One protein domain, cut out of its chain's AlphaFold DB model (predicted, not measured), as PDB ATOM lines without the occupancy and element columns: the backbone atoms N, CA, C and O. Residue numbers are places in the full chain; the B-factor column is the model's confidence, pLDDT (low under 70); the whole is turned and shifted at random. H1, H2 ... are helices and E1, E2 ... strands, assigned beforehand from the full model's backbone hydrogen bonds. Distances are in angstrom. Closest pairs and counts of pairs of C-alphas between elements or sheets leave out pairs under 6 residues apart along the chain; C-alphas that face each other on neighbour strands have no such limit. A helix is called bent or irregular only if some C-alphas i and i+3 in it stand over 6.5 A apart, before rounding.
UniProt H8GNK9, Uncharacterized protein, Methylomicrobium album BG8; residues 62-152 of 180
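This is residues 62 to 152 of the 180 residues of an uncharacterized protein of Methylomicrobium album BG8 (UniProt H8GNK9). Six short helices and one small strand hairpin make a loosely knit body, with H1 at one end of its long axis, H6 at the other, and H4 near the middle. H2, H5 and H6 pack on H4, while H3 runs to the hairpin of E1 and E2, which meets the beginning of H1. The printed part has 91 residues, with named elements in the order H1, H2, H3, E1, E2, H4, H5, H6; the sheet has the order E1 - E2 and is antiparallel, and the class is mostly helix. The whole is compact, with a radius of gyration of the C-alphas of 12.9 A and spans of 35 by 29 by 20 A.

Strand E1 is residues 97 to 99, and E2 is residues 102 to 105. Before them, H1 is residues 63 to 72, 14.3 A from C-alpha 63 at (-4.174, -47.064, -10.343) to C-alpha 72; H2 is residues 79 to 83; and H3 is residues 86 to 95, 14.2 A long. After them, H4 is residues 116 to 123, 10.3 A long, beginning at C-alpha 116 at (18.379, -45.956, -0.555). H5 is residues 129 to 134, 10.3 A long, and H6 is residues 143 to 150, 10.7 A long, ending at C-alpha 150 at (26.389, -50.270, -5.842). H5 is irregular, but only just: C-alphas 130 and 133 are 6.8 A apart.

E1 and E2 form a hairpin of antiparallel strands at 133 degrees, with N 97 and O 105 2.9 A apart and N 99 and O 102 2.8 A apart, both within hydrogen-bond range. The closest C-alphas of H1 and E1 are those of Lys 63 and Phe 98, 6.9 A apart. The closest C-alphas of H3 and E2 are those of Ser 95 and Ser 105, 7.7 A apart. H2 and H3 are close but not clearly touching, the closest C-alphas being those of Leu 83 and Leu 89 at 5.0 A. H4 is the hub. It touches H2, with the C-alphas of Ile 122 and Pro 79 closest at 5.3 A. It touches H5 at a steep tilt of 49 degrees, opposite ways, with Leu 123 and Gln 129 closest at 4.9 A between C-alphas. It touches H6 at a steep tilt of 65 degrees, the same way, with Pro 116 and Asp 145 closest at 5.0 A between C-alphas. H5 and H6 touch and are about perpendicular at 75 degrees, the C-alphas of Ser 133 and Met 149 being closest at 4.2 A. H1 is apart from H2, H3, H4, H5 and H6. In H1, H3, H4 and H6 every O i to N i+4 pair is within hydrogen-bond range; in H2 it is 0 of 1, with 2 of 2 O i to N i+3 pairs, and in H5 0 of 2, with 2 of 3.

The two C-alphas farthest apart are those of Ala 64 and Pro 143, 36.1 A. The printed part has no cut, and no link is long. Mean pLDDT of the printed part is 91.7, and residues 151 to 152 are under 70.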
ATOM      1  N   SER A  62      -1.426 -51.086 -11.284       97.25
ATOM      2  CA  SER A  62      -2.440 -50.158 -11.787       97.25
ATOM      3  C   SER A  62      -2.902 -49.139 -10.746       97.25
ATOM      4  O   SER A  62      -2.759 -49.319  -9.535       97.25
ATOM      5  N   LYS A  63      -3.553 -48.067 -11.221       96.69
ATOM      6  CA  LYS A  63      -4.174 -47.064 -10.343       96.69
ATOM      7  C   LYS A  63      -5.280 -47.662  -9.465       96.69
ATOM      8  O   LYS A  63      -5.430 -47.254  -8.317       96.69
ATOM      9  N   ALA A  64      -6.038 -48.628  -9.987       96.81
ATOM     10  CA  ALA A  64      -7.085 -49.313  -9.235       96.81
ATOM     11  C   ALA A  64      -6.499 -50.141  -8.079       96.81
ATOM     12  O   ALA A  64      -6.995 -50.061  -6.957       96.81
ATOM     13  N   GLU A  65      -5.407 -50.867  -8.325       97.12
ATOM     14  CA  GLU A  65      -4.683 -51.607  -7.283       97.12
ATOM     15  C   GLU A  65      -4.040 -50.679  -6.259       97.12
ATOM     16  O   GLU A  65      -4.098 -50.976  -5.071       97.12
ATOM     17  N   LEU A  66      -3.503 -49.528  -6.680       96.62
ATOM     18  CA  LEU A  66      -3.000 -48.517  -5.752       96.62
ATOM     19  C   LEU A  66      -4.113 -48.024  -4.823       96.62
ATOM     20  O   LEU A  66      -3.930 -47.961  -3.611       96.62
ATOM     21  N   ASN A  67      -5.280 -47.693  -5.377       95.94
ATOM     22  CA  ASN A  67      -6.419 -47.250  -4.578       95.94
ATOM     23  C   ASN A  67      -6.879 -48.349  -3.612       95.94
ATOM     24  O   ASN A  67      -7.139 -48.059  -2.447       95.94
ATOM     25  N   LYS A  68      -6.927 -49.607  -4.069       97.00
ATOM     26  CA  LYS A  68      -7.235 -50.762  -3.218       97.00
ATOM     27  C   LYS A  68      -6.210 -50.906  -2.093       97.00
ATOM     28  O   LYS A  68      -6.606 -51.006  -0.938       97.00
ATOM     29  N   TYR A  69      -4.920 -50.844  -2.411       96.00
ATOM     30  CA  TYR A  69      -3.829 -50.920  -1.443       96.00
ATOM     31  C   TYR A  69      -3.961 -49.846  -0.357       96.00
ATOM     32  O   TYR A  69      -3.897 -50.157   0.826       96.00
ATOM     33  N   LEU A  70      -4.228 -48.594  -0.744       93.75
ATOM     34  CA  LEU A  70      -4.407 -47.483   0.198       93.75
ATOM     35  C   LEU A  70      -5.651 -47.635   1.093       93.75
ATOM     36  O   LEU A  70      -5.673 -47.086   2.191       93.75
ATOM     37  N   GLN A  71      -6.675 -48.369   0.647       95.38
ATOM     38  CA  GLN A  71      -7.865 -48.672   1.449       95.38
ATOM     39  C   GLN A  71      -7.635 -49.840   2.415       95.38
ATOM     40  O   GLN A  71      -8.169 -49.836   3.521       95.38
ATOM     41  N   THR A  72      -6.856 -50.844   2.005       95.38
ATOM     42  CA  THR A  72      -6.628 -52.068   2.791       95.38
ATOM     43  C   THR A  72      -5.405 -51.995   3.697       95.38
ATOM     44  O   THR A  72      -5.284 -52.791   4.626       95.38
ATOM     45  N   THR A  73      -4.476 -51.082   3.425       94.38
ATOM     46  CA  THR A  73      -3.195 -50.984   4.124       94.38
ATOM     47  C   THR A  73      -3.005 -49.566   4.663       94.38
ATOM     48  O   THR A  73      -2.693 -48.649   3.899       94.38
ATOM     49  N   PRO A  74      -3.161 -49.362   5.983       91.25
ATOM     50  CA  PRO A  74      -2.900 -48.077   6.618       91.25
ATOM     51  C   PRO A  74      -1.475 -47.579   6.347       91.25
ATOM     52  O   PRO A  74      -0.508 -48.336   6.463       91.25
ATOM     53  N   ILE A  75      -1.326 -46.279   6.067       89.19
ATOM     54  CA  ILE A  75      -0.023 -45.649   5.777       89.19
ATOM     55  C   ILE A  75       1.059 -45.974   6.824       89.19
ATOM     56  O   ILE A  75       2.153 -46.334   6.399       89.19
ATOM     57  N   PRO A  76       0.808 -45.949   8.153       89.38
ATOM     58  CA  PRO A  76       1.843 -46.253   9.154       89.38
ATOM     59  C   PRO A  76       2.439 -47.671   9.052       89.38
ATOM     60  O   PRO A  76       3.565 -47.913   9.495       89.38
ATOM     61  N   GLN A  77       1.688 -48.606   8.466       89.75
ATOM     62  CA  GLN A  77       2.087 -50.000   8.259       89.75
ATOM     63  C   GLN A  77       2.690 -50.236   6.865       89.75
ATOM     64  O   GLN A  77       3.266 -51.290   6.612       89.75
ATOM     65  N   SER A  78       2.582 -49.255   5.969       93.06
ATOM     66  CA  SER A  78       3.096 -49.305   4.603       93.06
ATOM     67  C   SER A  78       4.502 -48.696   4.507       93.06
ATOM     68  O   SER A  78       4.808 -47.745   5.233       93.06
ATOM     69  N   PRO A  79       5.343 -49.132   3.548       94.00
ATOM     70  CA  PRO A  79       6.541 -48.392   3.144       94.00
ATOM     71  C   PRO A  79       6.271 -46.924   2.776       94.00
ATOM     72  O   PRO A  79       7.146 -46.074   2.930       94.00
ATOM     73  N   LEU A  80       5.043 -46.577   2.376       94.00
ATOM     74  CA  LEU A  80       4.650 -45.190   2.108       94.00
ATOM     75  C   LEU A  80       4.764 -44.273   3.339       94.00
ATOM     76  O   LEU A  80       4.800 -43.053   3.179       94.00
ATOM     77  N   ARG A  81       4.898 -44.820   4.557       93.31
ATOM     78  CA  ARG A  81       5.181 -44.039   5.770       93.31
ATOM     79  C   ARG A  81       6.471 -43.230   5.692       93.31
ATOM     80  O   ARG A  81       6.575 -42.219   6.375       93.31
ATOM     81  N   PHE A  82       7.464 -43.614   4.889       91.88
ATOM     82  CA  PHE A  82       8.685 -42.800   4.789       91.88
ATOM     83  C   PHE A  82       8.422 -41.462   4.082       91.88
ATOM     84  O   PHE A  82       9.137 -40.489   4.300       91.88
ATOM     85  N   LEU A  83       7.315 -41.362   3.338       89.31
ATOM     86  CA  LEU A  83       6.823 -40.124   2.737       89.31
ATOM     87  C   LEU A  83       5.892 -39.330   3.674       89.31
ATOM     88  O   LEU A  83       5.160 -38.475   3.188       89.31
ATOM     89  N   SER A  84       5.903 -39.576   4.994       75.38
ATOM     90  CA  SER A  84       4.926 -39.041   5.974       75.38
ATOM     91  C   SER A  84       4.700 -37.523   5.952       75.38
ATOM     92  O   SER A  84       3.678 -37.056   6.451       75.38
ATOM     93  N   HIS A  85       5.589 -36.739   5.342       80.38
ATOM     94  CA  HIS A  85       5.269 -35.366   4.965       80.38
ATOM     95  C   HIS A  85       4.098 -35.375   3.969       80.38
ATOM     96  O   HIS A  85       4.290 -35.671   2.790       80.38
ATOM     97  N   THR A  86       2.890 -35.022   4.424       76.19
ATOM     98  CA  THR A  86       1.637 -35.133   3.649       76.19
ATOM     99  C   THR A  86       1.749 -34.547   2.239       76.19
ATOM    100  O   THR A  86       1.214 -35.120   1.290       76.19
ATOM    101  N   HIS A  87       2.496 -33.448   2.080       87.19
ATOM    102  CA  HIS A  87       2.783 -32.854   0.775       87.19
ATOM    103  C   HIS A  87       3.576 -33.793  -0.150       87.19
ATOM    104  O   HIS A  87       3.161 -34.011  -1.283       87.19
ATOM    105  N   ARG A  88       4.670 -34.400   0.332       90.12
ATOM    106  CA  ARG A  88       5.523 -35.302  -0.463       90.12
ATOM    107  C   ARG A  88       4.792 -36.574  -0.857       90.12
ATOM    108  O   ARG A  88       4.893 -36.992  -2.005       90.12
ATOM    109  N   LEU A  89       4.029 -37.167   0.066       91.31
ATOM    110  CA  LEU A  89       3.207 -38.335  -0.250       91.31
ATOM    111  C   LEU A  89       2.195 -38.002  -1.350       91.31
ATOM    112  O   LEU A  89       2.095 -38.728  -2.337       91.31
ATOM    113  N   LYS A  90       1.465 -36.890  -1.207       91.62
ATOM    114  CA  LYS A  90       0.486 -36.452  -2.207       91.62
ATOM    115  C   LYS A  90       1.150 -36.184  -3.557       91.62
ATOM    116  O   LYS A  90       0.639 -36.644  -4.576       91.62
ATOM    117  N   GLU A  91       2.280 -35.485  -3.563       91.94
ATOM    118  CA  GLU A  91       3.046 -35.186  -4.770       91.94
ATOM    119  C   GLU A  91       3.500 -36.471  -5.470       91.94
ATOM    120  O   GLU A  91       3.203 -36.654  -6.653       91.94
ATOM    121  N   PHE A  92       4.106 -37.403  -4.729       94.38
ATOM    122  CA  PHE A  92       4.525 -38.700  -5.250       94.38
ATOM    123  C   PHE A  92       3.351 -39.455  -5.879       94.38
ATOM    124  O   PHE A  92       3.396 -39.766  -7.067       94.38
ATOM    125  N   LEU A  93       2.261 -39.660  -5.129       94.38
ATOM    126  CA  LEU A  93       1.082 -40.402  -5.591       94.38
ATOM    127  C   LEU A  93       0.375 -39.741  -6.784       94.38
ATOM    128  O   LEU A  93      -0.242 -40.438  -7.596       94.38
ATOM    129  N   SER A  94       0.439 -38.409  -6.883       94.44
ATOM    130  CA  SER A  94      -0.098 -37.651  -8.019       94.44
ATOM    131  C   SER A  94       0.785 -37.732  -9.266       94.44
ATOM    132  O   SER A  94       0.281 -37.584 -10.373       94.44
ATOM    133  N   SER A  95       2.082 -37.994  -9.092       95.31
ATOM    134  CA  SER A  95       3.049 -38.090 -10.186       95.31
ATOM    135  C   SER A  95       3.111 -39.462 -10.856       95.31
ATOM    136  O   SER A  95       3.739 -39.590 -11.904       95.31
ATOM    137  N   LEU A  96       2.496 -40.484 -10.251       96.19
ATOM    138  CA  LEU A  96       2.540 -41.855 -10.752       96.19
ATOM    139  C   LEU A  96       1.780 -41.977 -12.074       96.19
ATOM    140  O   LEU A  96       0.564 -41.774 -12.120       96.19
ATOM    141  N   TYR A  97       2.487 -42.394 -13.120       96.31
ATOM    142  CA  TYR A  97       1.908 -42.713 -14.417       96.31
ATOM    143  C   TYR A  97       2.007 -44.216 -14.686       96.31
ATOM    144  O   TYR A  97       3.099 -44.781 -14.779       96.31
ATOM    145  N   PHE A  98       0.850 -44.863 -14.807       96.25
ATOM    146  CA  PHE A  98       0.737 -46.296 -15.070       96.25
ATOM    147  C   PHE A  98       0.528 -46.545 -16.564       96.25
ATOM    148  O   PHE A  98      -0.380 -45.978 -17.169       96.25
ATOM    149  N   GLY A  99       1.356 -47.415 -17.133       93.62
ATOM    150  CA  GLY A  99       1.231 -47.927 -18.493       93.62
ATOM    151  C   GLY A  99       0.738 -49.381 -18.517       93.62
ATOM    152  O   GLY A  99       0.377 -49.934 -17.477       93.62
ATOM    153  N   PRO A 100       0.764 -50.045 -19.688       91.50
ATOM    154  CA  PRO A 100       0.233 -51.404 -19.854       91.50
ATOM    155  C   PRO A 100       0.910 -52.475 -18.989       91.50
ATOM    156  O   PRO A 100       0.310 -53.504 -18.700       91.50
ATOM    157  N   ARG A 101       2.171 -52.252 -18.600       89.00
ATOM    158  CA  ARG A 101       2.985 -53.220 -17.848       89.00
ATOM    159  C   ARG A 101       3.135 -52.884 -16.364       89.00
ATOM    160  O   ARG A 101       3.760 -53.654 -15.652       89.00
ATOM    161  N   GLY A 102       2.593 -51.763 -15.892       93.44
ATOM    162  CA  GLY A 102       2.842 -51.286 -14.533       93.44
ATOM    163  C   GLY A 102       3.184 -49.803 -14.474       93.44
ATOM    164  O   GLY A 102       2.895 -49.035 -15.397       93.44
ATOM    165  N   LEU A 103       3.826 -49.393 -13.381       95.00
ATOM    166  CA  LEU A 103       4.318 -48.029 -13.224       95.00
ATOM    167  C   LEU A 103       5.390 -47.732 -14.286       95.00
ATOM    168  O   LEU A 103       6.364 -48.463 -14.420       95.00
ATOM    169  N   THR A 104       5.184 -46.671 -15.063       91.81
ATOM    170  CA  THR A 104       6.063 -46.282 -16.178       91.81
ATOM    171  C   THR A 104       6.901 -45.056 -15.832       91.81
ATOM    172  O   THR A 104       8.062 -44.980 -16.220       91.81
ATOM    173  N   SER A 105       6.343 -44.097 -15.089       91.62
ATOM    174  CA  SER A 105       7.095 -42.927 -14.631       91.62
ATOM    175  C   SER A 105       6.553 -42.362 -13.319       91.62
ATOM    176  O   SER A 105       5.409 -42.612 -12.927       91.62
ATOM    177  N   TYR A 106       7.416 -41.627 -12.622       93.94
ATOM    178  CA  TYR A 106       7.132 -40.939 -11.366       93.94
ATOM    179  C   TYR A 106       8.090 -39.752 -11.201       93.94
ATOM    180  O   TYR A 106       9.127 -39.677 -11.860       93.94
ATOM    181  N   LYS A 107       7.754 -38.813 -10.312       90.94
ATOM    182  CA  LYS A 107       8.643 -37.700  -9.957       90.94
ATOM    183  C   LYS A 107       9.617 -38.116  -8.855       90.94
ATOM    184  O   LYS A 107       9.197 -38.538  -7.779       90.94
ATOM    185  N   THR A 108      10.909 -37.932  -9.101       90.19
ATOM    186  CA  THR A 108      11.990 -38.218  -8.145       90.19
ATOM    187  C   THR A 108      12.119 -37.226  -6.975       90.19
ATOM    188  O   THR A 108      12.501 -37.704  -5.907       90.19
ATOM    189  N   PRO A 109      11.731 -35.926  -7.062       88.62
ATOM    190  CA  PRO A 109      11.850 -34.973  -5.944       88.62
ATOM    191  C   PRO A 109      11.225 -35.442  -4.625       88.62
ATOM    192  O   PRO A 109      11.734 -35.209  -3.523       88.62
ATOM    193  N   ALA A 110      10.128 -36.195  -4.717       86.81
ATOM    194  CA  ALA A 110       9.474 -36.737  -3.537       86.81
ATOM    195  C   ALA A 110      10.356 -37.737  -2.757       86.81
ATOM    196  O   ALA A 110      10.142 -37.883  -1.555       86.81
ATOM    197  N   LEU A 111      11.361 -38.350  -3.397       90.50
ATOM    198  CA  LEU A 111      12.266 -39.355  -2.823       90.50
ATOM    199  C   LEU A 111      13.612 -38.788  -2.327       90.50
ATOM    200  O   LEU A 111      14.307 -39.477  -1.594       90.50
ATOM    201  N   GLU A 112      13.982 -37.546  -2.661       85.62
ATOM    202  CA  GLU A 112      15.339 -36.990  -2.441       85.62
ATOM    203  C   GLU A 112      15.815 -36.912  -0.979       85.62
ATOM    204  O   GLU A 112      17.001 -36.759  -0.730       85.62
ATOM    205  N   ALA A 113      14.926 -37.004   0.015       84.69
ATOM    206  CA  ALA A 113      15.349 -37.022   1.426       84.69
ATOM    207  C   ALA A 113      15.293 -38.417   2.056       84.69
ATOM    208  O   ALA A 113      15.343 -38.542   3.278       84.69
ATOM    209  N   LEU A 114      15.109 -39.452   1.238       92.56
ATOM    210  CA  LEU A 114      15.047 -40.828   1.698       92.56
ATOM    211  C   LEU A 114      16.419 -41.487   1.614       92.56
ATOM    212  O   LEU A 114      17.257 -41.140   0.777       92.56
ATOM    213  N   THR A 115      16.616 -42.498   2.455       95.12
ATOM    214  CA  THR A 115      17.748 -43.407   2.279       95.12
ATOM    215  C   THR A 115      17.480 -44.366   1.110       95.12
ATOM    216  O   THR A 115      16.314 -44.658   0.809       95.12
ATOM    217  N   PRO A 116      18.523 -44.916   0.464       95.50
ATOM    218  CA  PRO A 116      18.379 -45.956  -0.555       95.50
ATOM    219  C   PRO A 116      17.485 -47.122  -0.131       95.50
ATOM    220  O   PRO A 116      16.613 -47.528  -0.892       95.50
ATOM    221  N   THR A 117      17.605 -47.603   1.107       96.00
ATOM    222  CA  THR A 117      16.735 -48.665   1.639       96.00
ATOM    223  C   THR A 117      15.263 -48.247   1.679       96.00
ATOM    224  O   THR A 117      14.384 -49.030   1.319       96.00
ATOM    225  N   GLN A 118      14.963 -47.014   2.092       95.81
ATOM    226  CA  GLN A 118      13.585 -46.515   2.143       95.81
ATOM    227  C   GLN A 118      12.995 -46.353   0.739       95.81
ATOM    228  O   GLN A 118      11.864 -46.777   0.492       95.81
ATOM    229  N   ALA A 119      13.769 -45.788  -0.192       95.50
ATOM    230  CA  ALA A 119      13.371 -45.670  -1.591       95.50
ATOM    231  C   ALA A 119      13.135 -47.053  -2.218       95.50
ATOM    232  O   ALA A 119      12.111 -47.265  -2.865       95.50
ATOM    233  N   TYR A 120      14.014 -48.020  -1.943       96.19
ATOM    234  CA  TYR A 120      13.871 -49.410  -2.375       96.19
ATOM    235  C   TYR A 120      12.562 -50.034  -1.892       96.19
ATOM    236  O   TYR A 120      11.834 -50.631  -2.682       96.19
ATOM    237  N   GLN A 121      12.216 -49.858  -0.616       96.50
ATOM    238  CA  GLN A 121      10.973 -50.391  -0.050       96.50
ATOM    239  C   GLN A 121       9.711 -49.744  -0.634       96.50
ATOM    240  O   GLN A 121       8.670 -50.392  -0.705       96.50
ATOM    241  N   ILE A 122       9.770 -48.472  -1.036       96.00
ATOM    242  CA  ILE A 122       8.644 -47.807  -1.703       96.00
ATOM    243  C   ILE A 122       8.527 -48.286  -3.148       96.00
ATOM    244  O   ILE A 122       7.441 -48.655  -3.588       96.00
ATOM    245  N   LEU A 123       9.634 -48.284  -3.892       95.75
ATOM    246  CA  LEU A 123       9.643 -48.643  -5.308       95.75
ATOM    247  C   LEU A 123       9.385 -50.135  -5.536       95.75
ATOM    248  O   LEU A 123       8.857 -50.493  -6.589       95.75
ATOM    249  N   SER A 124       9.642 -50.994  -4.544       96.62
ATOM    250  CA  SER A 124       9.279 -52.415  -4.599       96.62
ATOM    251  C   SER A 124       7.774 -52.663  -4.628       96.62
ATOM    252  O   SER A 124       7.337 -53.665  -5.190       96.62
ATOM    253  N   LEU A 125       6.957 -51.729  -4.124       96.94
ATOM    254  CA  LEU A 125       5.500 -51.799  -4.279       96.94
ATOM    255  C   LEU A 125       5.076 -51.730  -5.752       96.94
ATOM    256  O   LEU A 125       4.013 -52.233  -6.106       96.94
ATOM    257  N   PHE A 126       5.909 -51.124  -6.595       96.88
ATOM    258  CA  PHE A 126       5.624 -50.858  -8.001       96.88
ATOM    259  C   PHE A 126       6.538 -51.625  -8.966       96.88
ATOM    260  O   PHE A 126       6.399 -51.458 -10.176       96.88
ATOM    261  N   GLY A 127       7.462 -52.446  -8.456       95.25
ATOM    262  CA  GLY A 127       8.404 -53.203  -9.285       95.25
ATOM    263  C   GLY A 127       9.512 -52.358  -9.911       95.25
ATOM    264  O   GLY A 127       9.940 -52.652 -11.022       95.25
ATOM    265  N   LEU A 128       9.946 -51.285  -9.245       94.50
ATOM    266  CA  LEU A 128      11.009 -50.392  -9.730       94.50
ATOM    267  C   LEU A 128      12.221 -50.344  -8.789       94.50
ATOM    268  O   LEU A 128      13.041 -49.430  -8.868       94.50
ATOM    269  N   GLN A 129      12.349 -51.305  -7.878       94.56
ATOM    270  CA  GLN A 129      13.390 -51.316  -6.851       94.56
ATOM    271  C   GLN A 129      14.821 -51.367  -7.414       94.56
ATOM    272  O   GLN A 129      15.717 -50.760  -6.832       94.56
ATOM    273  N   SER A 130      15.048 -52.007  -8.565       92.12
ATOM    274  CA  SER A 130      16.365 -52.023  -9.222       92.12
ATOM    275  C   SER A 130      16.785 -50.671  -9.809       92.12
ATOM    276  O   SER A 130      17.958 -50.483 -10.115       92.12
ATOM    277  N   THR A 131      15.868 -49.704  -9.924       91.00
ATOM    278  CA  THR A 131      16.179 -48.347 -10.415       91.00
ATOM    279  C   THR A 131      16.745 -47.426  -9.333       91.00
ATOM    280  O   THR A 131      17.219 -46.338  -9.646       91.00
ATOM    281  N   VAL A 132      16.731 -47.848  -8.061       93.19
ATOM    282  CA  VAL A 132      17.176 -47.031  -6.914       93.19
ATOM    283  C   VAL A 132      18.626 -46.575  -7.055       93.19
ATOM    284  O   VAL A 132      18.937 -45.434  -6.738       93.19
ATOM    285  N   SER A 133      19.498 -47.430  -7.577       91.31
ATOM    286  CA  SER A 133      20.912 -47.127  -7.835       91.31
ATOM    287  C   SER A 133      21.129 -45.980  -8.828       91.31
ATOM    288  O   SER A 133      22.164 -45.321  -8.795       91.31
ATOM    289  N   MET A 134      20.148 -45.713  -9.696       90.50
ATOM    290  CA  MET A 134      20.178 -44.611 -10.660       90.50
ATOM    291  C   MET A 134      19.747 -43.276 -10.032       90.50
ATOM    292  O   MET A 134      19.910 -42.223 -10.648       90.50
ATOM    293  N   LEU A 135      19.195 -43.296  -8.814       90.06
ATOM    294  CA  LEU A 135      18.752 -42.103  -8.098       90.06
ATOM    295  C   LEU A 135      19.931 -41.479  -7.345       90.06
ATOM    296  O   LEU A 135      20.220 -41.815  -6.200       90.06
ATOM    297  N   THR A 136      20.595 -40.515  -7.977       85.81
ATOM    298  CA  THR A 136      21.757 -39.807  -7.406       85.81
ATOM    299  C   THR A 136      21.416 -38.893  -6.230       85.81
ATOM    300  O   THR A 136      22.307 -38.463  -5.503       85.81
ATOM    301  N   SER A 137      20.135 -38.591  -6.031       86.94
ATOM    302  CA  SER A 137      19.645 -37.674  -5.005       86.94
ATOM    303  C   SER A 137      19.402 -38.328  -3.641       86.94
ATOM    304  O   SER A 137      18.943 -37.649  -2.731       86.94
ATOM    305  N   LEU A 138      19.625 -39.637  -3.498       90.50
ATOM    306  CA  LEU A 138      19.411 -40.351  -2.236       90.50
ATOM    307  C   LEU A 138      20.617 -40.205  -1.308       90.50
ATOM    308  O   LEU A 138      21.750 -40.086  -1.767       90.50
ATOM    309  N   VAL A 139      20.377 -40.270   0.003       90.06
ATOM    310  CA  VAL A 139      21.426 -40.118   1.024       90.06
ATOM    311  C   VAL A 139      21.684 -41.466   1.709       90.06
ATOM    312  O   VAL A 139      20.869 -41.890   2.534       90.06
ATOM    313  N   PRO A 140      22.780 -42.182   1.386       91.94
ATOM    314  CA  PRO A 140      23.145 -43.423   2.065       91.94
ATOM    315  C   PRO A 140      23.532 -43.163   3.523       91.94
ATOM    316  O   PRO A 140      24.329 -42.271   3.804       91.94
ATOM    317  N   VAL A 141      22.999 -43.962   4.451       94.44
ATOM    318  CA  VAL A 141      23.301 -43.849   5.893       94.44
ATOM    319  C   VAL A 141      23.917 -45.148   6.418       94.44
ATOM    320  O   VAL A 141      24.790 -45.131   7.281       94.44
ATOM    321  N   THR A 142      23.490 -46.293   5.887       93.56
ATOM    322  CA  THR A 142      23.871 -47.625   6.367       93.56
ATOM    323  C   THR A 142      24.738 -48.387   5.357       93.56
ATOM    324  O   THR A 142      24.734 -48.077   4.163       93.56
ATOM    325  N   PRO A 143      25.456 -49.446   5.778       93.75
ATOM    326  CA  PRO A 143      26.145 -50.336   4.840       93.75
ATOM    327  C   PRO A 143      25.204 -50.955   3.795       93.75
ATOM    328  O   PRO A 143      25.579 -51.071   2.633       93.75
ATOM    329  N   LEU A 144      23.965 -51.286   4.181       92.75
ATOM    330  CA  LEU A 144      22.951 -51.806   3.258       92.75
ATOM    331  C   LEU A 144      22.596 -50.788   2.166       92.75
ATOM    332  O   LEU A 144      22.474 -51.164   1.005       92.75
ATOM    333  N   ASP A 145      22.485 -49.506   2.519       94.06
ATOM    334  CA  ASP A 145      22.217 -48.447   1.541       94.06
ATOM    335  C   ASP A 145      23.310 -48.380   0.470       94.06
ATOM    336  O   ASP A 145      23.011 -48.245  -0.713       94.06
ATOM    337  N   ASN A 146      24.574 -48.528   0.877       91.88
ATOM    338  CA  ASN A 146      25.699 -48.558  -0.052       91.88
ATOM    339  C   ASN A 146      25.613 -49.770  -0.983       91.88
ATOM    340  O   ASN A 146      25.763 -49.618  -2.191       91.88
ATOM    341  N   VAL A 147      25.286 -50.951  -0.449       91.50
ATOM    342  CA  VAL A 147      25.079 -52.152  -1.273       91.50
ATOM    343  C   VAL A 147      23.986 -51.907  -2.312       91.50
ATOM    344  O   VAL A 147      24.231 -52.128  -3.492       91.50
ATOM    345  N   ILE A 148      22.826 -51.375  -1.911       91.31
ATOM    346  CA  ILE A 148      21.712 -51.060  -2.822       91.31
ATOM    347  C   ILE A 148      22.152 -50.103  -3.939       91.31
ATOM    348  O   ILE A 148      21.817 -50.329  -5.101       91.31
ATOM    349  N   MET A 149      22.933 -49.072  -3.609       89.44
ATOM    350  CA  MET A 149      23.433 -48.105  -4.593       89.44
ATOM    351  C   MET A 149      24.490 -48.701  -5.534       89.44
ATOM    352  O   MET A 149      24.540 -48.340  -6.705       89.44
ATOM    353  N   THR A 150      25.315 -49.635  -5.051       85.81
ATOM    354  CA  THR A 150      26.389 -50.270  -5.842       85.81
ATOM    355  C   THR A 150      25.936 -51.468  -6.679       85.81
ATOM    356  O   THR A 150      26.630 -51.843  -7.619       85.81
ATOM    357  N   ASN A 151      24.767 -52.058  -6.405       68.12
ATOM    358  CA  ASN A 151      24.314 -53.300  -7.052       68.12
ATOM    359  C   ASN A 151      23.795 -53.108  -8.494       68.12
ATOM    360  O   ASN A 151      23.082 -53.949  -9.038       68.12
ATOM    361  N   THR A 152      24.117 -51.984  -9.132       62.25
ATOM    362  CA  THR A 152      23.830 -51.722 -10.547       62.25
ATOM    363  C   THR A 152      25.087 -51.221 -11.228       62.25
ATOM    364  O   THR A 152      25.150 -50.086 -11.676       62.25
TER     365      THR A 152